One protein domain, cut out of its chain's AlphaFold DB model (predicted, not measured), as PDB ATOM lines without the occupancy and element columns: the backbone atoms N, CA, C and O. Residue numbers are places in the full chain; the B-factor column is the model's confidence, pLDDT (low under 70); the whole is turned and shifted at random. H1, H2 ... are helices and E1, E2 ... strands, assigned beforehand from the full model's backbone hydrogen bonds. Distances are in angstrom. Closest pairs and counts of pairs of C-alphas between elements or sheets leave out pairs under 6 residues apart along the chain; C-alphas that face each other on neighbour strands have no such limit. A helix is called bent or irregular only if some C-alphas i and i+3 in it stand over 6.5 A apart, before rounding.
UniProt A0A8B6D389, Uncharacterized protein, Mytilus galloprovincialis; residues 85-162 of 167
ATOM      1  N   THR A  85     243.211 244.162 129.674       83.12
ATOM      2  CA  THR A  85     243.743 243.595 128.415       83.12
ATOM      3  C   THR A  85     244.806 242.505 128.613       83.12
ATOM      4  O   THR A  85     245.097 241.745 127.691       83.12
ATOM      5  N   SER A  86     245.396 242.405 129.808       85.50
ATOM      6  CA  SER A  86     246.453 241.440 130.146       85.50
ATOM      7  C   SER A  86     246.338 240.964 131.600       85.50
ATOM      8  O   SER A  86     245.571 241.521 132.383       85.50
ATOM      9  N   GLY A  87     247.082 239.915 131.967       87.12
ATOM     10  CA  GLY A  87     247.048 239.334 133.320       87.12
ATOM     11  C   GLY A  87     246.030 238.205 133.513       87.12
ATOM     12  O   GLY A  87     245.887 237.693 134.621       87.12
ATOM     13  N   TRP A  88     245.361 237.784 132.438       91.56
ATOM     14  CA  TRP A  88     244.501 236.604 132.430       91.56
ATOM     15  C   TRP A  88     245.322 235.321 132.592       91.56
ATOM     16  O   TRP A  88     246.305 235.089 131.888       91.56
ATOM     17  N   VAL A  89     244.900 234.477 133.525       92.69
ATOM     18  CA  VAL A  89     245.520 233.195 133.855       92.69
ATOM     19  C   VAL A  89     244.657 232.074 133.291       92.69
ATOM     20  O   VAL A  89     243.446 232.061 133.500       92.69
ATOM     21  N   THR A  90     245.272 231.121 132.593       91.81
ATOM     22  CA  THR A  90     244.576 229.947 132.045       91.81
ATOM     23  C   THR A  90     243.992 229.074 133.149       91.81
ATOM     24  O   THR A  90     244.513 229.043 134.266       91.81
ATOM     25  N   GLU A  91     242.971 228.290 132.819       89.00
ATOM     26  CA  GLU A  91     242.263 227.420 133.764       89.00
ATOM     27  C   GLU A  91     243.218 226.521 134.565       89.00
ATOM     28  O   GLU A  91     243.165 226.482 135.792       89.00
ATOM     29  N   SER A  92     244.187 225.896 133.890       88.62
ATOM     30  CA  SER A  92     245.161 224.979 134.500       88.62
ATOM     31  C   SER A  92     245.964 225.570 135.664       88.62
ATOM     32  O   SER A  92     246.331 224.842 136.583       88.62
ATOM     33  N   LYS A  93     246.240 226.877 135.638       90.00
ATOM     34  CA  LYS A  93     246.927 227.599 136.721       90.00
ATOM     35  C   LYS A  93     245.946 228.365 137.606       90.00
ATOM     36  O   LYS A  93     246.212 228.574 138.782       90.00
ATOM     37  N   GLY A  94     244.834 228.808 137.027       88.00
ATOM     38  CA  GLY A  94     243.835 229.647 137.666       88.00
ATOM     39  C   GLY A  94     242.993 228.899 138.687       88.00
ATOM     40  O   GLY A  94     242.671 229.484 139.712       88.00
ATOM     41  N   VAL A  95     242.671 227.623 138.449       88.56
ATOM     42  CA  VAL A  95     241.709 226.847 139.256       88.56
ATOM     43  C   VAL A  95     242.038 226.840 140.750       88.56
ATOM     44  O   VAL A  95     241.128 226.923 141.570       88.56
ATOM     45  N   SER A  96     243.318 226.824 141.135       89.19
ATOM     46  CA  SER A  96     243.717 226.890 142.550       89.19
ATOM     47  C   SER A  96     243.444 228.244 143.218       89.19
ATOM     48  O   SER A  96     243.480 228.335 144.440       89.19
ATOM     49  N   MET A  97     243.207 229.294 142.432       88.44
ATOM     50  CA  MET A  97     242.898 230.657 142.879       88.44
ATOM     51  C   MET A  97     241.402 230.981 142.797       88.44
ATOM     52  O   MET A  97     240.986 232.076 143.178       88.44
ATOM     53  N   TRP A  98     240.582 230.064 142.278       89.31
ATOM     54  CA  TRP A  98     239.147 230.291 142.167       89.31
ATOM     55  C   TRP A  98     238.515 230.330 143.561       89.31
ATOM     56  O   TRP A  98     238.931 229.583 144.454       89.31
ATOM     57  N   PRO A  99     237.496 231.180 143.775       87.56
ATOM     58  CA  PRO A  99     236.794 231.200 145.039       87.56
ATOM     59  C   PRO A  99     236.130 229.833 145.253       87.56
ATOM     60  O   PRO A  99     235.550 229.279 144.308       87.56
ATOM     61  N   PRO A 100     236.183 229.282 146.478       86.44
ATOM     62  CA  PRO A 100     235.540 228.016 146.789       86.44
ATOM     63  C   PRO A 100     234.036 228.173 146.567       86.44
ATOM     64  O   PRO A 100     233.345 228.819 147.350       86.44
ATOM     65  N   THR A 101     233.547 227.623 145.458       84.44
ATOM     66  CA  THR A 101     232.159 227.764 145.019       84.44
ATOM     67  C   THR A 101     231.535 226.386 144.993       84.44
ATOM     68  O   THR A 101     231.937 225.532 144.200       84.44
ATOM     69  N   MET A 102     230.557 226.147 145.861       84.31
ATOM     70  CA  MET A 102     229.810 224.900 145.852       84.31
ATOM     71  C   MET A 102     228.572 225.012 144.969       84.31
ATOM     72  O   MET A 102     228.015 226.081 144.723       84.31
ATOM     73  N   TYR A 103     228.078 223.857 144.542       79.44
ATOM     74  CA  TYR A 103     226.813 223.725 143.826       79.44
ATOM     75  C   TYR A 103     225.635 224.416 144.531       79.44
ATOM     76  O   TYR A 103     224.772 225.001 143.875       79.44
ATOM     77  N   TYR A 104     225.628 224.399 145.868       83.94
ATOM     78  CA  TYR A 104     224.635 225.100 146.680       83.94
ATOM     79  C   TYR A 104     224.668 226.623 146.475       83.94
ATOM     80  O   TYR A 104     223.611 227.247 146.353       83.94
ATOM     81  N   ASP A 105     225.859 227.218 146.383       86.06
ATOM     82  CA  ASP A 105     226.026 228.661 146.188       86.06
ATOM     83  C   ASP A 105     225.490 229.085 144.819       86.06
ATOM     84  O   ASP A 105     224.756 230.070 144.706       86.06
ATOM     85  N   ILE A 106     225.773 228.278 143.790       82.81
ATOM     86  CA  ILE A 106     225.272 228.481 142.425       82.81
ATOM     87  C   ILE A 106     223.742 228.396 142.408       82.81
ATOM     88  O   ILE A 106     223.078 229.301 141.901       82.81
ATOM     89  N   ALA A 107     223.159 227.351 143.004       82.38
ATOM     90  CA  ALA A 107     221.708 227.179 143.062       82.38
ATOM     91  C   ALA A 107     221.018 228.329 143.818       82.38
ATOM     92  O   ALA A 107     220.008 228.861 143.357       82.38
ATOM     93  N   THR A 108     221.591 228.753 144.946       86.44
ATOM     94  CA  THR A 108     221.085 229.877 145.745       86.44
ATOM     95  C   THR A 108     221.152 231.184 144.959       86.44
ATOM     96  O   THR A 108     220.217 231.984 144.995       86.44
ATOM     97  N   PHE A 109     222.234 231.411 144.216       84.12
ATOM     98  CA  PHE A 109     222.375 232.583 143.356       84.12
ATOM     99  C   PHE A 109     221.339 232.601 142.224       84.12
ATOM    100  O   PHE A 109     220.720 233.638 141.981       84.12
ATOM    101  N   LEU A 110     221.105 231.464 141.563       82.25
ATOM    102  CA  LEU A 110     220.113 231.350 140.489       82.25
ATOM    103  C   LEU A 110     218.682 231.603 140.989       82.25
ATOM    104  O   LEU A 110     217.887 232.215 140.275       82.25
ATOM    105  N   GLN A 111     218.363 231.191 142.218       82.50
ATOM    106  CA  GLN A 111     217.051 231.412 142.844       82.50
ATOM    107  C   GLN A 111     216.803 232.866 143.261       82.50
ATOM    108  O   GLN A 111     215.657 233.297 143.319       82.50
ATOM    109  N   LYS A 112     217.857 233.650 143.521       81.31
ATOM    110  CA  LYS A 112     217.747 235.073 143.896       81.31
ATOM    111  C   LYS A 112     217.383 236.000 142.727       81.31
ATOM    112  O   LYS A 112     217.287 237.208 142.921       81.31
ATOM    113  N   LYS A 113     217.221 235.476 141.508       74.50
ATOM    114  CA  LYS A 113     216.829 236.272 140.338       74.50
ATOM    115  C   LYS A 113     215.340 236.613 140.397       74.50
ATOM    116  O   LYS A 113     214.512 235.739 140.612       74.50
ATOM    117  N   GLU A 114     215.016 237.880 140.142       67.25
ATOM    118  CA  GLU A 114     213.629 238.373 140.129       67.25
ATOM    119  C   GLU A 114     212.773 237.709 139.037       67.25
ATOM    120  O   GLU A 114     211.569 237.526 139.206       67.25
ATOM    121  N   ASP A 115     213.393 237.294 137.928       79.69
ATOM    122  CA  ASP A 115     212.713 236.559 136.865       79.69
ATOM    123  C   ASP A 115     212.634 235.064 137.199       79.69
ATOM    124  O   ASP A 115     213.562 234.286 136.944       79.69
ATOM    125  N   LYS A 116     211.485 234.665 137.752       78.94
ATOM    126  CA  LYS A 116     211.180 233.273 138.100       78.94
ATOM    127  C   LYS A 116     211.247 232.334 136.893       78.94
ATOM    128  O   LYS A 116     211.752 231.226 137.023       78.94
ATOM    129  N   SER A 117     210.804 232.778 135.714       81.69
ATOM    130  CA  SER A 117     210.807 231.943 134.506       81.69
ATOM    131  C   SER A 117     212.230 231.631 134.036       81.69
ATOM    132  O   SER A 117     212.553 230.491 133.686       81.69
ATOM    133  N   LEU A 118     213.109 232.635 134.099       79.88
ATOM    134  CA  LEU A 118     214.525 232.471 133.817       79.88
ATOM    135  C   LEU A 118     215.196 231.597 134.881       79.88
ATOM    136  O   LEU A 118     215.976 230.716 134.524       79.88
ATOM    137  N   SER A 119     214.879 231.813 136.160       84.00
ATOM    138  CA  SER A 119     215.401 231.013 137.270       84.00
ATOM    139  C   SER A 119     215.052 229.529 137.114       84.00
ATOM    140  O   SER A 119     215.945 228.684 137.144       84.00
ATOM    141  N   ASP A 120     213.786 229.211 136.829       85.12
ATOM    142  CA  ASP A 120     213.306 227.840 136.633       85.12
ATOM    143  C   ASP A 120     214.018 227.153 135.458       85.12
ATOM    144  O   ASP A 120     214.459 226.003 135.571       85.12
ATOM    145  N   ARG A 121     214.197 227.868 134.338       86.00
ATOM    146  CA  ARG A 121     214.928 227.357 133.170       86.00
ATOM    147  C   ARG A 121     216.395 227.079 133.489       86.00
ATOM    148  O   ARG A 121     216.883 225.998 133.173       86.00
ATOM    149  N   LEU A 122     217.089 228.019 134.131       84.31
ATOM    150  CA  LEU A 122     218.500 227.858 134.496       84.31
ATOM    151  C   LEU A 122     218.695 226.716 135.500       84.31
ATOM    152  O   LEU A 122     219.627 225.927 135.358       84.31
ATOM    153  N   MET A 123     217.793 226.575 136.475       84.75
ATOM    154  CA  MET A 123     217.817 225.468 137.433       84.75
ATOM    155  C   MET A 123     217.564 224.115 136.767       84.75
ATOM    156  O   MET A 123     218.182 223.122 137.156       84.75
ATOM    157  N   LYS A 124     216.678 224.055 135.768       87.12
ATOM    158  CA  LYS A 124     216.473 222.852 134.953       87.12
ATOM    159  C   LYS A 124     217.743 222.489 134.184       87.12
ATOM    160  O   LYS A 124     218.213 221.364 134.307       87.12
ATOM    161  N   ASP A 125     218.323 223.443 133.458       85.50
ATOM    162  CA  ASP A 125     219.541 223.234 132.664       85.50
ATOM    163  C   ASP A 125     220.722 222.779 133.537       85.50
ATOM    164  O   ASP A 125     221.494 221.900 133.144       85.50
ATOM    165  N   TYR A 126     220.825 223.340 134.743       83.06
ATOM    166  CA  TYR A 126     221.804 222.951 135.748       83.06
ATOM    167  C   TYR A 126     221.604 221.502 136.229       83.06
ATOM    168  O   TYR A 126     222.559 220.727 136.224       83.06
ATOM    169  N   LYS A 127     220.369 221.099 136.574       83.56
ATOM    170  CA  LYS A 127     220.041 219.716 136.987       83.56
ATOM    171  C   LYS A 127     220.248 218.693 135.872       83.56
ATOM    172  O   LYS A 127     220.656 217.571 136.145       83.56
ATOM    173  N   GLU A 128     219.965 219.078 134.632       87.44
ATOM    174  CA  GLU A 128     220.174 218.248 133.439       87.44
ATOM    175  C   GLU A 128     221.655 218.172 133.027       87.44
ATOM    176  O   GLU A 128     221.988 217.474 132.073       87.44
ATOM    177  N   GLY A 129     222.554 218.888 133.714       82.69
ATOM    178  CA  GLY A 129     223.985 218.856 133.426       82.69
ATOM    179  C   GLY A 129     224.345 219.443 132.062       82.69
ATOM    180  O   GLY A 129     225.389 219.102 131.510       82.69
ATOM    181  N   LYS A 130     223.525 220.344 131.498       83.62
ATOM    182  CA  LYS A 130     223.749 220.880 130.140       83.62
ATOM    183  C   LYS A 130     225.101 221.558 129.972       83.62
ATOM    184  O   LYS A 130     225.694 221.467 128.904       83.62
ATOM    185  N   ALA A 131     225.605 222.187 131.033       78.75
ATOM    186  CA  ALA A 131     226.940 222.776 131.047       78.75
ATOM    187  C   ALA A 131     228.033 221.742 130.719       78.75
ATOM    188  O   ALA A 131     228.945 222.039 129.950       78.75
ATOM    189  N   TYR A 132     227.910 220.514 131.235       81.81
ATOM    190  CA  TYR A 132     228.836 219.432 130.912       81.81
ATOM    191  C   TYR A 132     228.705 219.009 129.449       81.81
ATOM    192  O   TYR A 132     229.712 218.886 128.760       81.81
ATOM    193  N   SER A 133     227.478 218.884 128.934       84.19
ATOM    194  CA  SER A 133     227.251 218.583 127.515       84.19
ATOM    195  C   SER A 133     227.928 219.610 126.601       84.19
ATOM    196  O   SER A 133     228.628 219.232 125.666       84.19
ATOM    197  N   TYR A 134     227.809 220.902 126.919       83.50
ATOM    198  CA  TYR A 134     228.462 221.997 126.193       83.50
ATOM    199  C   TYR A 134     229.991 221.963 126.261       83.50
ATOM    200  O   TYR A 134     230.668 222.294 125.286       83.50
ATOM    201  N   PHE A 135     230.545 221.549 127.397       81.12
ATOM    202  CA  PHE A 135     231.977 221.330 127.540       81.12
ATOM    203  C   PHE A 135     232.446 220.138 126.696       81.12
ATOM    204  O   PHE A 135     233.353 220.275 125.878       81.12
ATOM    205  N   THR A 136     231.783 218.985 126.817       83.88
ATOM    206  CA  THR A 136     232.157 217.766 126.078       83.88
ATOM    207  C   THR A 136     232.002 217.898 124.569       83.88
ATOM    208  O   THR A 136     232.776 217.306 123.823       83.88
ATOM    209  N   SER A 137     231.054 218.712 124.098       85.81
ATOM    210  CA  SER A 137     230.894 219.004 122.673       85.81
ATOM    211  C   SER A 137     231.946 219.987 122.140       85.81
ATOM    212  O   SER A 137     231.880 220.377 120.977       85.81
ATOM    213  N   GLY A 138     232.874 220.450 122.986       81.12
ATOM    214  CA  GLY A 138     233.893 221.443 122.645       81.12
ATOM    215  C   GLY A 138     233.340 222.848 122.401       81.12
ATOM    216  O   GLY A 138     234.071 223.697 121.881       81.12
ATOM    217  N   TRP A 139     232.068 223.093 122.744       83.12
ATOM    218  CA  TRP A 139     231.398 224.379 122.542       83.12
ATOM    219  C   TRP A 139     231.874 225.421 123.553       83.12
ATOM    220  O   TRP A 139     232.132 226.564 123.176       83.12
ATOM    221  N   LEU A 140     232.039 225.004 124.811       82.06
ATOM    222  CA  LEU A 140     232.644 225.797 125.877       82.06
ATOM    223  C   LEU A 140     234.166 225.589 125.891       82.06
ATOM    224  O   LEU A 140     234.641 224.453 125.844       82.06
ATOM    225  N   LYS A 141     234.928 226.684 125.942       83.62
ATOM    226  CA  LYS A 141     236.393 226.678 126.070       83.62
ATOM    227  C   LYS A 141     236.847 226.861 127.505       83.62
ATOM    228  O   LYS A 141     236.032 227.060 128.400       83.62
ATOM    229  N   GLU A 142     238.163 226.784 127.676       84.88
ATOM    230  CA  GLU A 142     238.813 227.024 128.956       84.88
ATOM    231  C   GLU A 142     238.399 228.375 129.549       84.88
ATOM    232  O   GLU A 142     238.220 229.376 128.837       84.88
ATOM    233  N   VAL A 143     238.247 228.380 130.869       89.00
ATOM    234  CA  VAL A 143     237.906 229.579 131.629       89.00
ATOM    235  C   VAL A 143     239.188 230.260 132.088       89.00
ATOM    236  O   VAL A 143     240.024 229.665 132.766       89.00
ATOM    237  N   HIS A 144     239.331 231.533 131.750       91.50
ATOM    238  CA  HIS A 144     240.435 232.361 132.200       91.50
ATOM    239  C   HIS A 144     240.054 233.099 133.478       91.50
ATOM    240  O   HIS A 144     238.921 233.547 133.642       91.50
ATOM    241  N   TYR A 145     241.019 233.238 134.376       93.62
ATOM    242  CA  TYR A 145     240.882 233.913 135.658       93.62
ATOM    243  C   TYR A 145     241.678 235.214 135.665       93.62
ATOM    244  O   TYR A 145     242.814 235.246 135.193       93.62
ATOM    245  N   HIS A 146     241.122 236.267 136.259       93.19
ATOM    246  CA  HIS A 146     241.833 237.522 136.491       93.19
ATOM    247  C   HIS A 146     241.615 238.011 137.925       93.19
ATOM    248  O   HIS A 146     240.480 238.093 138.406       93.19
ATOM    249  N   HIS A 147     242.718 238.313 138.612       90.12
ATOM    250  CA  HIS A 147     242.698 238.906 139.945       90.12
ATOM    251  C   HIS A 147     242.754 240.429 139.810       90.12
ATOM    252  O   HIS A 147     243.640 240.970 139.157       90.12
ATOM    253  N   ILE A 148     241.812 241.128 140.442       86.38
ATOM    254  CA  ILE A 148     241.724 242.590 140.329       86.38
ATOM    255  C   ILE A 148     242.871 243.259 141.093       86.38
ATOM    256  O   ILE A 148     243.566 244.118 140.566       86.38
ATOM    257  N   ASP A 149     243.042 242.861 142.351       81.38
ATOM    258  CA  ASP A 149     244.103 243.309 143.248       81.38
ATOM    259  C   ASP A 149     244.259 242.269 144.366       81.38
ATOM    260  O   ASP A 149     243.318 241.531 144.668       81.38
ATOM    261  N   SER A 150     245.420 242.238 145.018       75.44
ATOM    262  CA  SER A 150     245.747 241.304 146.105       75.44
ATOM    263  C   SER A 150     244.794 241.417 147.302       75.44
ATOM    264  O   SER A 150     244.605 240.448 148.032       75.44
ATOM    265  N   ASN A 151     244.172 242.585 147.498       78.06
ATOM    266  CA  ASN A 151     243.237 242.848 148.594       78.06
ATOM    267  C   ASN A 151     241.758 242.819 148.166       78.06
ATOM    268  O   ASN A 151     240.861 242.974 149.006       78.06
ATOM    269  N   SER A 152     241.478 242.654 146.869       81.69
ATOM    270  CA  SER A 152     240.108 242.624 146.363       81.69
ATOM    271  C   SER A 152     239.466 241.264 146.654       81.69
ATOM    272  O   SER A 152     240.021 240.235 146.278       81.69
ATOM    273  N   PRO A 153     238.264 241.216 147.259       84.69
ATOM    274  CA  PRO A 153     237.518 239.966 147.400       84.69
ATOM    275  C   PRO A 153     236.825 239.545 146.092       84.69
ATOM    276  O   PRO A 153     236.094 238.558 146.084       84.69
ATOM    277  N   TYR A 154     236.985 240.320 145.015       88.38
ATOM    278  CA  TYR A 154     236.360 240.084 143.718       88.38
ATOM    279  C   TYR A 154     237.411 239.671 142.688       88.38
ATOM    280  O   TYR A 154     238.519 240.210 142.660       88.38
ATOM    281  N   CYS A 155     237.021 238.759 141.805       90.69
ATOM    282  CA  CYS A 155     237.805 238.308 140.663       90.69
ATOM    283  C   CYS A 155     236.926 238.227 139.414       90.69
ATOM    284  O   CYS A 155     235.697 238.164 139.516       90.69
ATOM    285  N   PHE A 156     237.558 238.181 138.245       92.19
ATOM    286  CA  PHE A 156     236.870 238.004 136.973       92.19
ATOM    287  C   PHE A 156     237.139 236.636 136.362       92.19
ATOM    288  O   PHE A 156     238.205 236.042 136.538       92.19
ATOM    289  N   PHE A 157     236.145 236.177 135.610       90.94
ATOM    290  CA  PHE A 157     236.206 234.975 134.797       90.94
ATOM    291  C   PHE A 157     235.843 235.327 133.357       90.94
ATOM    292  O   PHE A 157     234.817 235.968 133.124       90.94
ATOM    293  N   GLU A 158     236.655 234.889 132.399       89.81
ATOM    294  CA  GLU A 158     236.362 234.971 130.965       89.81
ATOM    295  C   GLU A 158     236.208 233.550 130.419       89.81
ATOM    296  O   GLU A 158     237.104 232.719 130.546       89.81
ATOM    297  N   GLY A 159     235.066 233.265 129.795       86.38
ATOM    298  CA  GLY A 159     234.827 232.015 129.079       86.38
ATOM    299  C   GLY A 159     234.575 232.300 127.607       86.38
ATOM    300  O   GLY A 159     233.772 233.172 127.272       86.38
ATOM    301  N   ARG A 160     235.233 231.553 126.718       81.50
ATOM    302  CA  ARG A 160     234.989 231.643 125.273       81.50
ATOM    303  C   ARG A 160     234.052 230.532 124.823       81.50
ATOM    304  O   ARG A 160     234.153 229.393 125.274       81.50
ATOM    305  N   MET A 161     233.150 230.865 123.909       79.25
ATOM    306  CA  MET A 161     232.221 229.918 123.294       79.25
ATOM    307  C   MET A 161     232.348 230.006 121.775       79.25
ATOM    308  O   MET A 161     232.530 231.096 121.232       79.25
ATOM    309  N   TYR A 162     232.249 228.877 121.072       73.75
ATOM    310  CA  TYR A 162     232.175 228.911 119.608       73.75
ATOM    311  C   TYR A 162     230.780 229.329 119.145       73.75
ATOM    312  O   TYR A 162     229.800 228.668 119.461       73.75
TER     313      TYR A 162
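What this domain is: This is residues 85 to 162 of the 167 residues of an uncharacterized protein of Mytilus galloprovincialis (UniProt A0A8B6D389). Picture an open, loosely built ring with an empty middle: a long two-stranded hairpin, E1 and E2, makes one side, and a helical hairpin, H2 and H3, makes the side away from it. H4 makes the corner between H3 and the start of E1, H1 packs on E1, and residues 98 to 102 run from H1 across to H2 and close the ring at its other end. The printed part has 78 residues, with four named helices and then two named strands along the chain, H1 H2 H3 H4 E1 E2; the sheet has the order E1 - E2 and is antiparallel, and the class is mixed, helices and strands. The whole is loose, with a radius of gyration of the C-alphas of 14.5 A, and spans 37 by 31 by 21 A.

Where its parts are: Start at C-alpha 85, at (243.743, 243.595, 128.415), and go along to Glu 91, where H1 begins at (242.263, 227.420, 133.764). H1 holds residues 91 to 97 and is 9.7 A long; it is irregular, but only just, since C-alphas 93 and 96 are 6.7 A apart. Next look for H2 at residues 103 to 111, 12.5 A long. H3, the longest helix, holds residues 116 to 127; find its C-alpha 116 at (211.180, 233.273, 138.100), from which it runs 16.2 A. H4 holds residues 130 to 136 and is 9.8 A long. Then E1 takes residues 140 to 147 over 21.7 A, and E2 takes residues 155 to 161 over 20.1 A, ending at C-alpha 161 at (232.221, 229.918, 123.294).

How they stand to each other: Begin with the hairpin of E1 and E2, whose directions stand at 160 degrees, antiparallel. Its C-alphas 143 and 159 face each other at 4.7 A, and so do 147 and 155 at 5.0 A. Across the pair, N 144 and O 158 are within hydrogen-bond range at 2.8 A, as are N 156 and O 146 at 2.9 A. Look from E1 to H1: the closest C-alphas are those of Glu 91 and Val 143, 5.3 A apart. H1 and E2 are near each other, with 5 pairs of C-alphas within 10 A. At the first residue of E1 you meet H4, where the closest C-alphas are those of Tyr 134 and Leu 140, 5.7 A apart. H4 and H3 are close but not clearly touching, with C-alphas 125 and 131 closest at 7.6 A; they run the same way at a steep tilt of 44 degrees. H3 touches H2 with residues 119 to 123 alone, and the closest C-alphas are those of Leu 110 and Ser 119, 5.7 A apart. H2 and H3 form a helical hairpin, running opposite ways at a shallow tilt of 21 degrees. H2 and H3 are each apart from E1 and from E2, and H1 and H2 are apart. In H2, H3 and H4 every O i to N i+4 pair is within hydrogen-bond range; in H1 it is 1 of 3, beside 2 of 4 O i to N i+3 pairs.

The domain as a whole: The two C-alphas farthest apart are those of Ser 117 and Ser 150, at 38.0 A, while the first and last printed C-alphas are 20.7 A apart. Look at residues 112 to 117, of which 116 and 117 belong to H3: this stretch stands free. The printed part has no cut and no long link; E1 to E2 is a short link of 7 residues, and the others are tight. The mean pLDDT of the printed part is 84.7, and residue 114 is the one printed residue under 70.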